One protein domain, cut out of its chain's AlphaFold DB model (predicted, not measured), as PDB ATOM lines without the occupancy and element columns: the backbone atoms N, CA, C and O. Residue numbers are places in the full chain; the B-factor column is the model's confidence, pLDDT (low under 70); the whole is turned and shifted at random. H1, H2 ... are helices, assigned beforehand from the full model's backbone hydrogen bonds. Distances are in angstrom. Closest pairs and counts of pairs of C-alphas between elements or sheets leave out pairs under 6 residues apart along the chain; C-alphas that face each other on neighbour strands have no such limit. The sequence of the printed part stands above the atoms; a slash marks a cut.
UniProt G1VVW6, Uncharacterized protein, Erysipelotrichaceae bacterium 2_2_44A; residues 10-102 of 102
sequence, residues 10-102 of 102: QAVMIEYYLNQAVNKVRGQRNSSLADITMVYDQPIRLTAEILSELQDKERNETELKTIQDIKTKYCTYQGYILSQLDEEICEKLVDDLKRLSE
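Overview. This is residues 10 to 102 of the 102 residues of an uncharacterized protein of Erysipelotrichaceae bacterium 2_2_44A (UniProt G1VVW6). The longest helix, H4, folds back along H3 as a helical hairpin that makes one end of a flat, elongated shape; H1 and H5 lie side by side at the other end, and short H2 sits between the two pairs. The printed part has 93 residues with five named helices, H1 to H5 in chain order, and no named strand; the class is all helix. It is only just loose, close to extended, with a radius of gyration of the C-alphas of 18.2 A and spans of 56 by 30 by 13 A.

Along the chain. H4, residues 61 to 82, is 31.5 A long from first to last C-alpha, beginning at C-alpha 61 (-63.856, 30.940, 41.194). H3, residues 42 to 57, is 22.7 A long. H2 is residues 36 to 40. H1, residues 10 to 26, begins at C-alpha 10 (-92.336, 9.760, 25.913) and is 24.0 A long. H5, residues 87 to 101, is 20.5 A long and ends at C-alpha 101 (-95.286, -2.082, 14.999).

Arrangement. H4 touches H3 in a hairpin, at a shallow tilt of 14 degrees, opposite ways; their closest C-alphas, of Gln 55 and Leu 64, are 6.2 A apart. H2 and H4 are close but not clearly touching, with the C-alphas of Tyr 40 and Ile 81 closest at 6.6 A. H2 and H3 meet only through their link. H1 touches H2 with residues 11 to 15 alone; the closest C-alphas, of Ala 11 and Thr 37, are 5.7 A apart. H1 touches H5 at a shallow tilt of 20 degrees, the same way, with the C-alphas of Ala 21 and Ser 101 closest at 4.0 A. H4 and H5 are apart. Every O i to N i+4 pair is within hydrogen-bond range in H1, H2, H3 and H5; in H4 17 of 18 are.

Size, cuts and confidence. The C-alphas farthest apart, of Val 25 and Glu 61, are 56.2 A apart. The printed part has no cut and no long link. Mean pLDDT of the printed part is 83.2; residues 27 to 34 are under 70.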
ATOM      1  N   GLN A  10     -91.319   9.928  26.953       81.62
ATOM      2  CA  GLN A  10     -92.336   9.760  25.913       81.62
ATOM      3  C   GLN A  10     -91.803   9.998  24.493       81.62
ATOM      4  O   GLN A  10     -92.092   9.196  23.610       81.62
ATOM      5  N   ALA A  11     -90.960  11.013  24.272       82.75
ATOM      6  CA  ALA A  11     -90.299  11.233  22.983       82.75
ATOM      7  C   ALA A  11     -89.501   9.995  22.539       82.75
ATOM      8  O   ALA A  11     -89.629   9.564  21.395       82.75
ATOM      9  N   VAL A  12     -88.760   9.377  23.469       84.12
ATOM     10  CA  VAL A  12     -88.009   8.134  23.228       84.12
ATOM     11  C   VAL A  12     -88.934   6.984  22.819       84.12
ATOM     12  O   VAL A  12     -88.639   6.266  21.866       84.12
ATOM     13  N   MET A  13     -90.056   6.793  23.522       84.94
ATOM     14  CA  MET A  13     -90.989   5.696  23.235       84.94
ATOM     15  C   MET A  13     -91.713   5.884  21.896       84.94
ATOM     16  O   MET A  13     -91.846   4.926  21.134       84.94
ATOM     17  N   ILE A  14     -92.146   7.112  21.587       86.50
ATOM     18  CA  ILE A  14     -92.775   7.457  20.304       86.50
ATOM     19  C   ILE A  14     -91.789   7.187  19.163       86.50
ATOM     20  O   ILE A  14     -92.127   6.489  18.208       86.50
ATOM     21  N   GLU A  15     -90.558   7.688  19.280       85.88
ATOM     22  CA  GLU A  15     -89.498   7.467  18.297       85.88
ATOM     23  C   GLU A  15     -89.215   5.975  18.087       85.88
ATOM     24  O   GLU A  15     -89.125   5.507  16.949       85.88
ATOM     25  N   TYR A  16     -89.134   5.204  19.172       85.50
ATOM     26  CA  TYR A  16     -88.890   3.767  19.124       85.50
ATOM     27  C   TYR A  16     -89.958   3.016  18.317       85.50
ATOM     28  O   TYR A  16     -89.623   2.329  17.345       85.50
ATOM     29  N   TYR A  17     -91.237   3.152  18.679       86.12
ATOM     30  CA  TYR A  17     -92.305   2.402  18.011       86.12
ATOM     31  C   TYR A  17     -92.584   2.910  16.598       86.12
ATOM     32  O   TYR A  17     -92.866   2.109  15.705       86.12
ATOM     33  N   LEU A  18     -92.430   4.214  16.350       84.19
ATOM     34  CA  LEU A  18     -92.543   4.761  15.001       84.19
ATOM     35  C   LEU A  18     -91.470   4.169  14.080       84.19
ATOM     36  O   LEU A  18     -91.781   3.714  12.978       84.19
ATOM     37  N   ASN A  19     -90.223   4.085  14.552       82.25
ATOM     38  CA  ASN A  19     -89.142   3.444  13.806       82.25
ATOM     39  C   ASN A  19     -89.418   1.951  13.559       82.25
ATOM     40  O   ASN A  19     -89.133   1.449  12.469       82.25
ATOM     41  N   GLN A  20     -90.002   1.228  14.519       82.56
ATOM     42  CA  GLN A  20     -90.401  -0.168  14.305       82.56
ATOM     43  C   GLN A  20     -91.492  -0.311  13.238       82.56
ATOM     44  O   GLN A  20     -91.332  -1.111  12.312       82.56
ATOM     45  N   ALA A  21     -92.556   0.494  13.310       82.88
ATOM     46  CA  ALA A  21     -93.643   0.474  12.333       82.88
ATOM     47  C   ALA A  21     -93.135   0.806  10.916       82.88
ATOM     48  O   ALA A  21     -93.453   0.110   9.949       82.88
ATOM     49  N   VAL A  22     -92.266   1.815  10.788       79.50
ATOM     50  CA  VAL A  22     -91.606   2.171   9.522       79.50
ATOM     51  C   VAL A  22     -90.779   1.006   8.976       79.50
ATOM     52  O   VAL A  22     -90.876   0.691   7.787       79.50
ATOM     53  N   ASN A  23     -89.976   0.360   9.826       80.12
ATOM     54  CA  ASN A  23     -89.140  -0.770   9.422       80.12
ATOM     55  C   ASN A  23     -89.977  -1.949   8.906       80.12
ATOM     56  O   ASN A  23     -89.593  -2.563   7.908       80.12
ATOM     57  N   LYS A  24     -91.124  -2.225   9.538       80.69
ATOM     58  CA  LYS A  24     -92.077  -3.266   9.121       80.69
ATOM     59  C   LYS A  24     -92.679  -2.984   7.741       80.69
ATOM     60  O   LYS A  24     -92.780  -3.897   6.929       80.69
ATOM     61  N   VAL A  25     -93.039  -1.730   7.455       79.31
ATOM     62  CA  VAL A  25     -93.678  -1.342   6.180       79.31
ATOM     63  C   VAL A  25     -92.679  -1.227   5.028       79.31
ATOM     64  O   VAL A  25     -92.998  -1.602   3.902       79.31
ATOM     65  N   ARG A  26     -91.485  -0.669   5.270       77.31
ATOM     66  CA  ARG A  26     -90.567  -0.254   4.193       77.31
ATOM     67  C   ARG A  26     -89.388  -1.189   3.946       77.31
ATOM     68  O   ARG A  26     -88.706  -0.987   2.951       77.31
ATOM     69  N   GLY A  27     -89.155  -2.191   4.798       68.25
ATOM     70  CA  GLY A  27     -88.081  -3.169   4.605       68.25
ATOM     71  C   GLY A  27     -86.688  -2.527   4.521       68.25
ATOM     72  O   GLY A  27     -86.147  -2.375   3.436       68.25
ATOM     73  N   GLN A  28     -86.099  -2.241   5.691       63.97
ATOM     74  CA  GLN A  28     -84.749  -1.692   5.966       63.97
ATOM     75  C   GLN A  28     -84.553  -0.157   6.052       63.97
ATOM     76  O   GLN A  28     -84.668   0.581   5.081       63.97
ATOM     77  N   ARG A  29     -84.088   0.252   7.252       56.06
ATOM     78  CA  ARG A  29     -82.928   1.121   7.585       56.06
ATOM     79  C   ARG A  29     -82.789   2.494   6.910       56.06
ATOM     80  O   ARG A  29     -81.679   2.888   6.570       56.06
ATOM     81  N   ASN A  30     -83.845   3.295   6.869       47.25
ATOM     82  CA  ASN A  30     -83.633   4.746   6.858       47.25
ATOM     83  C   ASN A  30     -83.650   5.248   8.303       47.25
ATOM     84  O   ASN A  30     -84.700   5.493   8.890       47.25
ATOM     85  N   SER A  31     -82.449   5.315   8.879       48.84
ATOM     86  CA  SER A  31     -82.110   5.653  10.267       48.84
ATOM     87  C   SER A  31     -82.281   7.139  10.607       48.84
ATOM     88  O   SER A  31     -81.473   7.694  11.340       48.84
ATOM     89  N   SER A  32     -83.272   7.802  10.018       53.28
ATOM     90  CA  SER A  32     -83.401   9.264  10.048       53.28
ATOM     91  C   SER A  32     -84.847   9.738  10.205       53.28
ATOM     92  O   SER A  32     -85.166  10.858   9.823       53.28
ATOM     93  N   LEU A  33     -85.767   8.864  10.629       53.41
ATOM     94  CA  LEU A  33     -87.204   9.118  10.466       53.41
ATOM     95  C   LEU A  33     -87.928   9.642  11.701       53.41
ATOM     96  O   LEU A  33     -89.074  10.062  11.578       53.41
ATOM     97  N   ALA A  34     -87.286   9.682  12.857       58.75
ATOM     98  CA  ALA A  34     -87.923  10.214  14.044       58.75
ATOM     99  C   ALA A  34     -86.874  10.893  14.908       58.75
ATOM    100  O   ALA A  34     -86.502  10.368  15.934       58.75
ATOM    101  N   ASP A  35     -86.414  12.073  14.508       70.12
ATOM    102  CA  ASP A  35     -85.507  12.913  15.305       70.12
ATOM    103  C   ASP A  35     -86.249  13.580  16.486       70.12
ATOM    104  O   ASP A  35     -85.986  14.722  16.861       70.12
ATOM    105  N   ILE A  36     -87.228  12.885  17.072       73.88
ATOM    106  CA  ILE A  36     -88.064  13.408  18.155       73.88
ATOM    107  C   ILE A  36     -87.168  13.628  19.376       73.88
ATOM    108  O   ILE A  36     -87.183  14.704  19.974       73.88
ATOM    109  N   THR A  37     -86.293  12.671  19.689       74.19
ATOM    110  CA  THR A  37     -85.279  12.845  20.736       74.19
ATOM    111  C   THR A  37     -84.227  13.900  20.381       74.19
ATOM    112  O   THR A  37     -83.698  14.538  21.290       74.19
ATOM    113  N   MET A  38     -83.953  14.195  19.102       78.00
ATOM    114  CA  MET A  38     -83.069  15.324  18.764       78.00
ATOM    115  C   MET A  38     -83.685  16.678  19.122       78.00
ATOM    116  O   MET A  38     -82.962  17.598  19.489       78.00
ATOM    117  N   VAL A  39     -85.008  16.820  19.033       76.19
ATOM    118  CA  VAL A  39     -85.686  18.077  19.384       76.19
ATOM    119  C   VAL A  39     -85.714  18.279  20.898       76.19
ATOM    120  O   VAL A  39     -85.424  19.378  21.373       76.19
ATOM    121  N   TYR A  40     -86.034  17.229  21.658       76.12
ATOM    122  CA  TYR A  40     -86.250  17.343  23.102       76.12
ATOM    123  C   TYR A  40     -84.994  17.055  23.937       76.12
ATOM    124  O   TYR A  40     -84.739  17.767  24.905       76.12
ATOM    125  N   ASP A  41     -84.176  16.067  23.563       77.56
ATOM    126  CA  ASP A  41     -83.114  15.533  24.431       77.56
ATOM    127  C   ASP A  41     -81.705  15.992  24.042       77.56
ATOM    128  O   ASP A  41     -80.847  16.164  24.912       77.56
ATOM    129  N   GLN A  42     -81.429  16.188  22.751       81.25
ATOM    130  CA  GLN A  42     -80.080  16.530  22.289       81.25
ATOM    131  C   GLN A  42     -79.575  17.892  22.796       81.25
ATOM    132  O   GLN A  42     -78.425  17.945  23.245       81.25
ATOM    133  N   PRO A  43     -80.376  18.977  22.816       81.00
ATOM    134  CA  PRO A  43     -79.945  20.243  23.404       81.00
ATOM    135  C   PRO A  43     -79.583  20.100  24.887       81.00
ATOM    136  O   PRO A  43     -78.590  20.684  25.333       81.00
ATOM    137  N   ILE A  44     -80.348  19.280  25.623       82.56
ATOM    138  CA  ILE A  44     -80.136  19.016  27.053       82.56
ATOM    139  C   ILE A  44     -78.797  18.309  27.265       82.56
ATOM    140  O   ILE A  44     -77.987  18.749  28.085       82.56
ATOM    141  N   ARG A  45     -78.533  17.253  26.486       82.75
ATOM    142  CA  ARG A  45     -77.272  16.498  26.537       82.75
ATOM    143  C   ARG A  45     -76.066  17.370  26.214       82.75
ATOM    144  O   ARG A  45     -75.153  17.453  27.029       82.75
ATOM    145  N   LEU A  46     -76.100  18.071  25.079       84.81
ATOM    146  CA  LEU A  46     -74.993  18.922  24.635       84.81
ATOM    147  C   LEU A  46     -74.668  20.007  25.662       84.81
ATOM    148  O   LEU A  46     -73.505  20.260  25.961       84.81
ATOM    149  N   THR A  47     -75.694  20.630  26.243       86.00
ATOM    150  CA  THR A  47     -75.480  21.674  27.249       86.00
ATOM    151  C   THR A  47     -74.886  21.100  28.535       86.00
ATOM    152  O   THR A  47     -73.969  21.691  29.104       86.00
ATOM    153  N   ALA A  48     -75.361  19.936  28.988       85.62
ATOM    154  CA  ALA A  48     -74.814  19.268  30.166       85.62
ATOM    155  C   ALA A  48     -73.343  18.852  29.974       85.62
ATOM    156  O   ALA A  48     -72.537  19.033  30.893       85.62
ATOM    157  N   GLU A  49     -72.990  18.344  28.791       88.94
ATOM    158  CA  GLU A  49     -71.619  17.977  28.416       88.94
ATOM    159  C   GLU A  49     -70.704  19.207  28.402       88.94
ATOM    160  O   GLU A  49     -69.729  19.247  29.153       88.94
ATOM    161  N   ILE A  50     -71.073  20.258  27.661       90.75
ATOM    162  CA  ILE A  50     -70.285  21.499  27.559       90.75
ATOM    163  C   ILE A  50     -70.070  22.132  28.936       90.75
ATOM    164  O   ILE A  50     -68.951  22.506  29.281       90.75
ATOM    165  N   LEU A  51     -71.117  22.245  29.759       90.69
ATOM    166  CA  LEU A  51     -70.994  22.851  31.088       90.69
ATOM    167  C   LEU A  51     -70.169  21.995  32.055       90.69
ATOM    168  O   LEU A  51     -69.636  22.527  33.030       90.69
ATOM    169  N   SER A  52     -70.091  20.682  31.844       89.25
ATOM    170  CA  SER A  52     -69.224  19.802  32.636       89.25
ATOM    171  C   SER A  52     -67.772  19.938  32.190       89.25
ATOM    172  O   SER A  52     -66.915  20.193  33.027       89.25
ATOM    173  N   GLU A  53     -67.515  19.929  30.881       93.06
ATOM    174  CA  GLU A  53     -66.177  20.169  30.339       93.06
ATOM    175  C   GLU A  53     -65.601  21.534  30.729       93.06
ATOM    176  O   GLU A  53     -64.417  21.634  31.054       93.06
ATOM    177  N   LEU A  54     -66.421  22.589  30.685       91.94
ATOM    178  CA  LEU A  54     -66.012  23.925  31.115       91.94
ATOM    179  C   LEU A  54     -65.678  23.931  32.607       91.94
ATOM    180  O   LEU A  54     -64.642  24.458  32.993       91.94
ATOM    181  N   GLN A  55     -66.507  23.300  33.441       90.69
ATOM    182  CA  GLN A  55     -66.263  23.241  34.881       90.69
ATOM    183  C   GLN A  55     -64.963  22.498  35.228       90.69
ATOM    184  O   GLN A  55     -64.262  22.911  36.147       90.69
ATOM    185  N   ASP A  56     -64.636  21.426  34.505       91.94
ATOM    186  CA  ASP A  56     -63.433  20.626  34.761       91.94
ATOM    187  C   ASP A  56     -62.139  21.371  34.402       91.94
ATOM    188  O   ASP A  56     -61.090  21.163  35.025       91.94
ATOM    189  N   LYS A  57     -62.211  22.241  33.387       93.06
ATOM    190  CA  LYS A  57     -61.079  23.026  32.875       93.06
ATOM    191  C   LYS A  57     -60.903  24.353  33.619       93.06
ATOM    192  O   LYS A  57     -59.781  24.858  33.674       93.06
ATOM    193  N   GLU A  58     -61.971  24.892  34.202       92.69
ATOM    194  CA  GLU A  58     -61.968  26.216  34.813       92.69
ATOM    195  C   GLU A  58     -61.336  26.224  36.214       92.69
ATOM    196  O   GLU A  58     -61.518  25.317  37.032       92.69
ATOM    197  N   ARG A  59     -60.555  27.269  36.502       93.19
ATOM    198  CA  ARG A  59     -59.873  27.460  37.796       93.19
ATOM    199  C   ARG A  59     -60.278  28.761  38.474       93.19
ATOM    200  O   ARG A  59     -60.060  28.905  39.674       93.19
ATOM    201  N   ASN A  60     -60.865  29.694  37.730       96.31
ATOM    202  CA  ASN A  60     -61.354  30.950  38.265       96.31
ATOM    203  C   ASN A  60     -62.662  30.730  39.043       96.31
ATOM    204  O   ASN A  60     -63.662  30.271  38.495       96.31
ATOM    205  N   GLU A  61     -62.683  31.104  40.324       94.19
ATOM    206  CA  GLU A  61     -63.856  30.940  41.194       94.19
ATOM    207  C   GLU A  61     -65.096  31.702  40.698       94.19
ATOM    208  O   GLU A  61     -66.223  31.229  40.852       94.19
ATOM    209  N   THR A  62     -64.908  32.866  40.072       95.44
ATOM    210  CA  THR A  62     -66.013  33.672  39.525       95.44
ATOM    211  C   THR A  62     -66.631  32.995  38.305       95.44
ATOM    212  O   THR A  62     -67.855  32.971  38.146       95.44
ATOM    213  N   GLU A  63     -65.796  32.403  37.456       93.25
ATOM    214  CA  GLU A  63     -66.243  31.669  36.272       93.25
ATOM    215  C   GLU A  63     -66.897  30.342  36.667       93.25
ATOM    216  O   GLU A  63     -67.994  30.039  36.200       93.25
ATOM    217  N   LEU A  64     -66.323  29.618  37.634       93.88
ATOM    218  CA  LEU A  64     -66.936  28.424  38.225       93.88
ATOM    219  C   LEU A  64     -68.322  28.718  38.810       93.88
ATOM    220  O   LEU A  64     -69.266  27.963  38.570       93.88
ATOM    221  N   LYS A  65     -68.472  29.833  39.534       94.12
ATOM    222  CA  LYS A  65     -69.774  30.269  40.053       94.12
ATOM    223  C   LYS A  65     -70.758  30.567  38.923       94.12
ATOM    224  O   LYS A  65     -71.903  30.126  38.974       94.12
ATOM    225  N   THR A  66     -70.301  31.239  37.871       94.62
ATOM    226  CA  THR A  66     -71.124  31.526  36.688       94.62
ATOM    227  C   THR A  66     -71.591  30.236  36.007       94.62
ATOM    228  O   THR A  66     -72.767  30.112  35.668       94.62
ATOM    229  N   ILE A  67     -70.716  29.236  35.868       92.62
ATOM    230  CA  ILE A  67     -71.063  27.918  35.315       92.62
ATOM    231  C   ILE A  67     -72.126  27.226  36.181       92.62
ATOM    232  O   ILE A  67     -73.094  26.678  35.649       92.62
ATOM    233  N   GLN A  68     -72.000  27.277  37.510       89.75
ATOM    234  CA  GLN A  68     -73.004  26.723  38.428       89.75
ATOM    235  C   GLN A  68     -74.357  27.445  38.332       89.75
ATOM    236  O   GLN A  68     -75.410  26.794  38.331       89.75
ATOM    237  N   ASP A  69     -74.349  28.770  38.191       92.62
ATOM    238  CA  ASP A  69     -75.562  29.564  37.990       92.62
ATOM    239  C   ASP A  69     -76.244  29.207  36.661       92.62
ATOM    240  O   ASP A  69     -77.472  29.077  36.604       92.62
ATOM    241  N   ILE A  70     -75.466  28.989  35.594       91.19
ATOM    242  CA  ILE A  70     -75.985  28.517  34.302       91.19
ATOM    243  C   ILE A  70     -76.598  27.120  34.453       91.19
ATOM    244  O   ILE A  70     -77.738  26.931  34.035       91.19
ATOM    245  N   LYS A  71     -75.912  26.166  35.103       89.25
ATOM    246  CA  LYS A  71     -76.452  24.815  35.366       89.25
ATOM    247  C   LYS A  71     -77.790  24.874  36.107       89.25
ATOM    248  O   LYS A  71     -78.726  24.157  35.759       89.25
ATOM    249  N   THR A  72     -77.903  25.766  37.088       89.06
ATOM    250  CA  THR A  72     -79.137  25.957  37.862       89.06
ATOM    251  C   THR A  72     -80.279  26.471  36.985       89.06
ATOM    252  O   THR A  72     -81.368  25.902  37.006       89.06
ATOM    253  N   LYS A  73     -80.037  27.502  36.165       89.38
ATOM    254  CA  LYS A  73     -81.041  28.031  35.223       89.38
ATOM    255  C   LYS A  73     -81.438  26.993  34.173       89.38
ATOM    256  O   LYS A  73     -82.611  26.888  33.816       89.38
ATOM    257  N   TYR A  74     -80.467  26.218  33.702       86.88
ATOM    258  CA  TYR A  74     -80.686  25.201  32.686       86.88
ATOM    259  C   TYR A  74     -81.530  24.031  33.203       86.88
ATOM    260  O   TYR A  74     -82.369  23.526  32.469       86.88
ATOM    261  N   CYS A  75     -81.400  23.659  34.479       85.56
ATOM    262  CA  CYS A  75     -82.296  22.680  35.101       85.56
ATOM    263  C   CYS A  75     -83.772  23.100  35.014       85.56
ATOM    264  O   CYS A  75     -84.637  22.292  34.681       85.56
ATOM    265  N   THR A  76     -84.071  24.377  35.267       85.88
ATOM    266  CA  THR A  76     -85.438  24.900  35.134       85.88
ATOM    267  C   THR A  76     -85.924  24.813  33.687       85.88
ATOM    268  O   THR A  76     -87.051  24.393  33.438       85.88
ATOM    269  N   TYR A  77     -85.065  25.159  32.725       83.88
ATOM    270  CA  TYR A  77     -85.369  25.032  31.298       83.88
ATOM    271  C   TYR A  77     -85.639  23.579  30.877       83.88
ATOM    272  O   TYR A  77     -86.634  23.313  30.205       83.88
ATOM    273  N   GLN A  78     -84.816  22.636  31.339       83.06
ATOM    274  CA  GLN A  78     -85.019  21.199  31.152       83.06
ATOM    275  C   GLN A  78     -86.385  20.758  31.695       83.06
ATOM    276  O   GLN A  78     -87.112  20.049  31.006       83.06
ATOM    277  N   GLY A  79     -86.778  21.230  32.883       83.44
ATOM    278  CA  GLY A  79     -88.108  20.969  33.438       83.44
ATOM    279  C   GLY A  79     -89.248  21.438  32.525       83.44
ATOM    280  O   GLY A  79     -90.216  20.704  32.336       83.44
ATOM    281  N   TYR A  80     -89.118  22.613  31.898       84.56
ATOM    282  CA  TYR A  80     -90.120  23.094  30.944       84.56
ATOM    283  C   TYR A  80     -90.211  22.217  29.699       84.56
ATOM    284  O   TYR A  80     -91.322  21.861  29.314       84.56
ATOM    285  N   ILE A  81     -89.077  21.835  29.101       80.38
ATOM    286  CA  ILE A  81     -89.051  20.939  27.932       80.38
ATOM    287  C   ILE A  81     -89.768  19.627  28.252       80.38
ATOM    288  O   ILE A  81     -90.620  19.191  27.484       80.38
ATOM    289  N   LEU A  82     -89.461  19.025  29.403       78.62
ATOM    290  CA  LEU A  82     -90.047  17.749  29.822       78.62
ATOM    291  C   LEU A  82     -91.553  17.832  30.095       78.62
ATOM    292  O   LEU A  82     -92.218  16.805  30.090       78.62
ATOM    293  N   SER A  83     -92.090  19.032  30.324       83.19
ATOM    294  CA  SER A  83     -93.528  19.256  30.508       83.19
ATOM    295  C   SER A  83     -94.279  19.606  29.218       83.19
ATOM    296  O   SER A  83     -95.491  19.797  29.260       83.19
ATOM    297  N   GLN A  84     -93.587  19.748  28.078       81.00
ATOM    298  CA  GLN A  84     -94.229  20.166  26.825       81.00
ATOM    299  C   GLN A  84     -95.083  19.078  26.186       81.00
ATOM    300  O   GLN A  84     -96.000  19.402  25.430       81.00
ATOM    301  N   LEU A  85     -94.774  17.809  26.439       79.00
ATOM    302  CA  LEU A  85     -95.594  16.719  25.949       79.00
ATOM    303  C   LEU A  85     -96.608  16.331  27.018       79.00
ATOM    304  O   LEU A  85     -96.247  15.962  28.134       79.00
ATOM    305  N   ASP A  86     -97.881  16.398  26.646       84.81
ATOM    306  CA  ASP A  86     -98.968  15.860  27.454       84.81
ATOM    307  C   ASP A  86     -98.779  14.343  27.597       84.81
ATOM    308  O   ASP A  86     -98.757  13.611  26.599       84.81
ATOM    309  N   GLU A  87     -98.580  13.885  28.835       83.38
ATOM    310  CA  GLU A  87     -98.258  12.486  29.120       83.38
ATOM    311  C   GLU A  87     -99.395  11.548  28.705       83.38
ATOM    312  O   GLU A  87     -99.123  10.503  28.119       83.38
ATOM    313  N   GLU A  88    -100.656  11.940  28.906       86.88
ATOM    314  CA  GLU A  88    -101.818  11.110  28.580       86.88
ATOM    315  C   GLU A  88    -101.986  10.954  27.060       86.88
ATOM    316  O   GLU A  88    -102.242   9.858  26.553       86.88
ATOM    317  N   ILE A  89    -101.823  12.045  26.306       86.56
ATOM    318  CA  ILE A  89    -101.853  12.012  24.839       86.56
ATOM    319  C   ILE A  89    -100.687  11.174  24.309       86.56
ATOM    320  O   ILE A  89    -100.874  10.376  23.386       86.56
ATOM    321  N   CYS A  90     -99.495  11.327  24.886       86.06
ATOM    322  CA  CYS A  90     -98.325  10.570  24.457       86.06
ATOM    323  C   CYS A  90     -98.443   9.079  24.751       86.06
ATOM    324  O   CYS A  90     -98.066   8.281  23.899       86.06
ATOM    325  N   GLU A  91     -98.986   8.693  25.904       88.00
ATOM    326  CA  GLU A  91     -99.234   7.288  26.234       88.00
ATOM    327  C   GLU A  91    -100.188   6.642  25.228       88.00
ATOM    328  O   GLU A  91     -99.873   5.590  24.670       88.00
ATOM    329  N   LYS A  92    -101.299   7.313  24.898       91.50
ATOM    330  CA  LYS A  92    -102.239   6.834  23.869       91.50
ATOM    331  C   LYS A  92    -101.570   6.706  22.501       91.50
ATOM    332  O   LYS A  92    -101.762   5.708  21.810       91.50
ATOM    333  N   LEU A  93    -100.756   7.692  22.121       87.44
ATOM    334  CA  LEU A  93    -100.003   7.660  20.867       87.44
ATOM    335  C   LEU A  93     -98.999   6.497  20.836       87.44
ATOM    336  O   LEU A  93     -98.876   5.819  19.817       87.44
ATOM    337  N   VAL A  94     -98.292   6.254  21.941       88.31
ATOM    338  CA  VAL A  94     -97.365   5.128  22.094       88.31
ATOM    339  C   VAL A  94     -98.101   3.798  21.954       88.31
ATOM    340  O   VAL A  94     -97.626   2.930  21.221       88.31
ATOM    341  N   ASP A  95     -99.262   3.644  22.590       90.81
ATOM    342  CA  ASP A  95    -100.085   2.436  22.485       90.81
ATOM    343  C   ASP A  95    -100.542   2.172  21.042       90.81
ATOM    344  O   ASP A  95    -100.466   1.038  20.557       90.81
ATOM    345  N   ASP A  96    -100.969   3.211  20.324       89.81
ATOM    346  CA  ASP A  96    -101.382   3.087  18.925       89.81
ATOM    347  C   ASP A  96    -100.201   2.755  17.997       89.81
ATOM    348  O   ASP A  96    -100.314   1.875  17.139       89.81
ATOM    349  N   LEU A  97     -99.038   3.384  18.195       87.00
ATOM    350  CA  LEU A  97     -97.817   3.065  17.442       87.00
ATOM    351  C   LEU A  97     -97.320   1.646  17.728       87.00
ATOM    352  O   LEU A  97     -96.855   0.950  16.819       87.00
ATOM    353  N   LYS A  98     -97.445   1.189  18.975       89.19
ATOM    354  CA  LYS A  98     -97.110  -0.176  19.374       89.19
ATOM    355  C   LYS A  98     -97.965  -1.201  18.625       89.19
ATOM    356  O   LYS A  98     -97.424  -2.129  18.035       89.19
ATOM    357  N   ARG A  99     -99.282  -0.985  18.537       90.06
ATOM    358  CA  ARG A  99    -100.197  -1.860  17.773       90.06
ATOM    359  C   ARG A  99     -99.861  -1.955  16.283       90.06
ATOM    360  O   ARG A  99    -100.181  -2.957  15.656       90.06
ATOM    361  N   LEU A 100     -99.281  -0.905  15.700       83.44
ATOM    362  CA  LEU A 100     -98.872  -0.892  14.289       83.44
ATOM    363  C   LEU A 100     -97.504  -1.549  14.057       83.44
ATOM    364  O   LEU A 100     -97.227  -2.028  12.953       83.44
ATOM    365  N   SER A 101     -96.639  -1.527  15.070       78.19
ATOM    366  CA  SER A 101     -95.286  -2.082  14.999       78.19
ATOM    367  C   SER A 101     -95.232  -3.583  15.298       78.19
ATOM    368  O   SER A 101     -94.425  -4.268  14.668       78.19
ATOM    369  N   GLU A 102     -96.109  -4.093  16.170       78.19
ATOM    370  CA  GLU A 102     -96.373  -5.531  16.388       78.19
ATOM    371  C   GLU A 102     -97.108  -6.152  15.191       78.19
ATOM    372  O   GLU A 102     -96.618  -7.155  14.617       78.19
TER     373      GLU A 102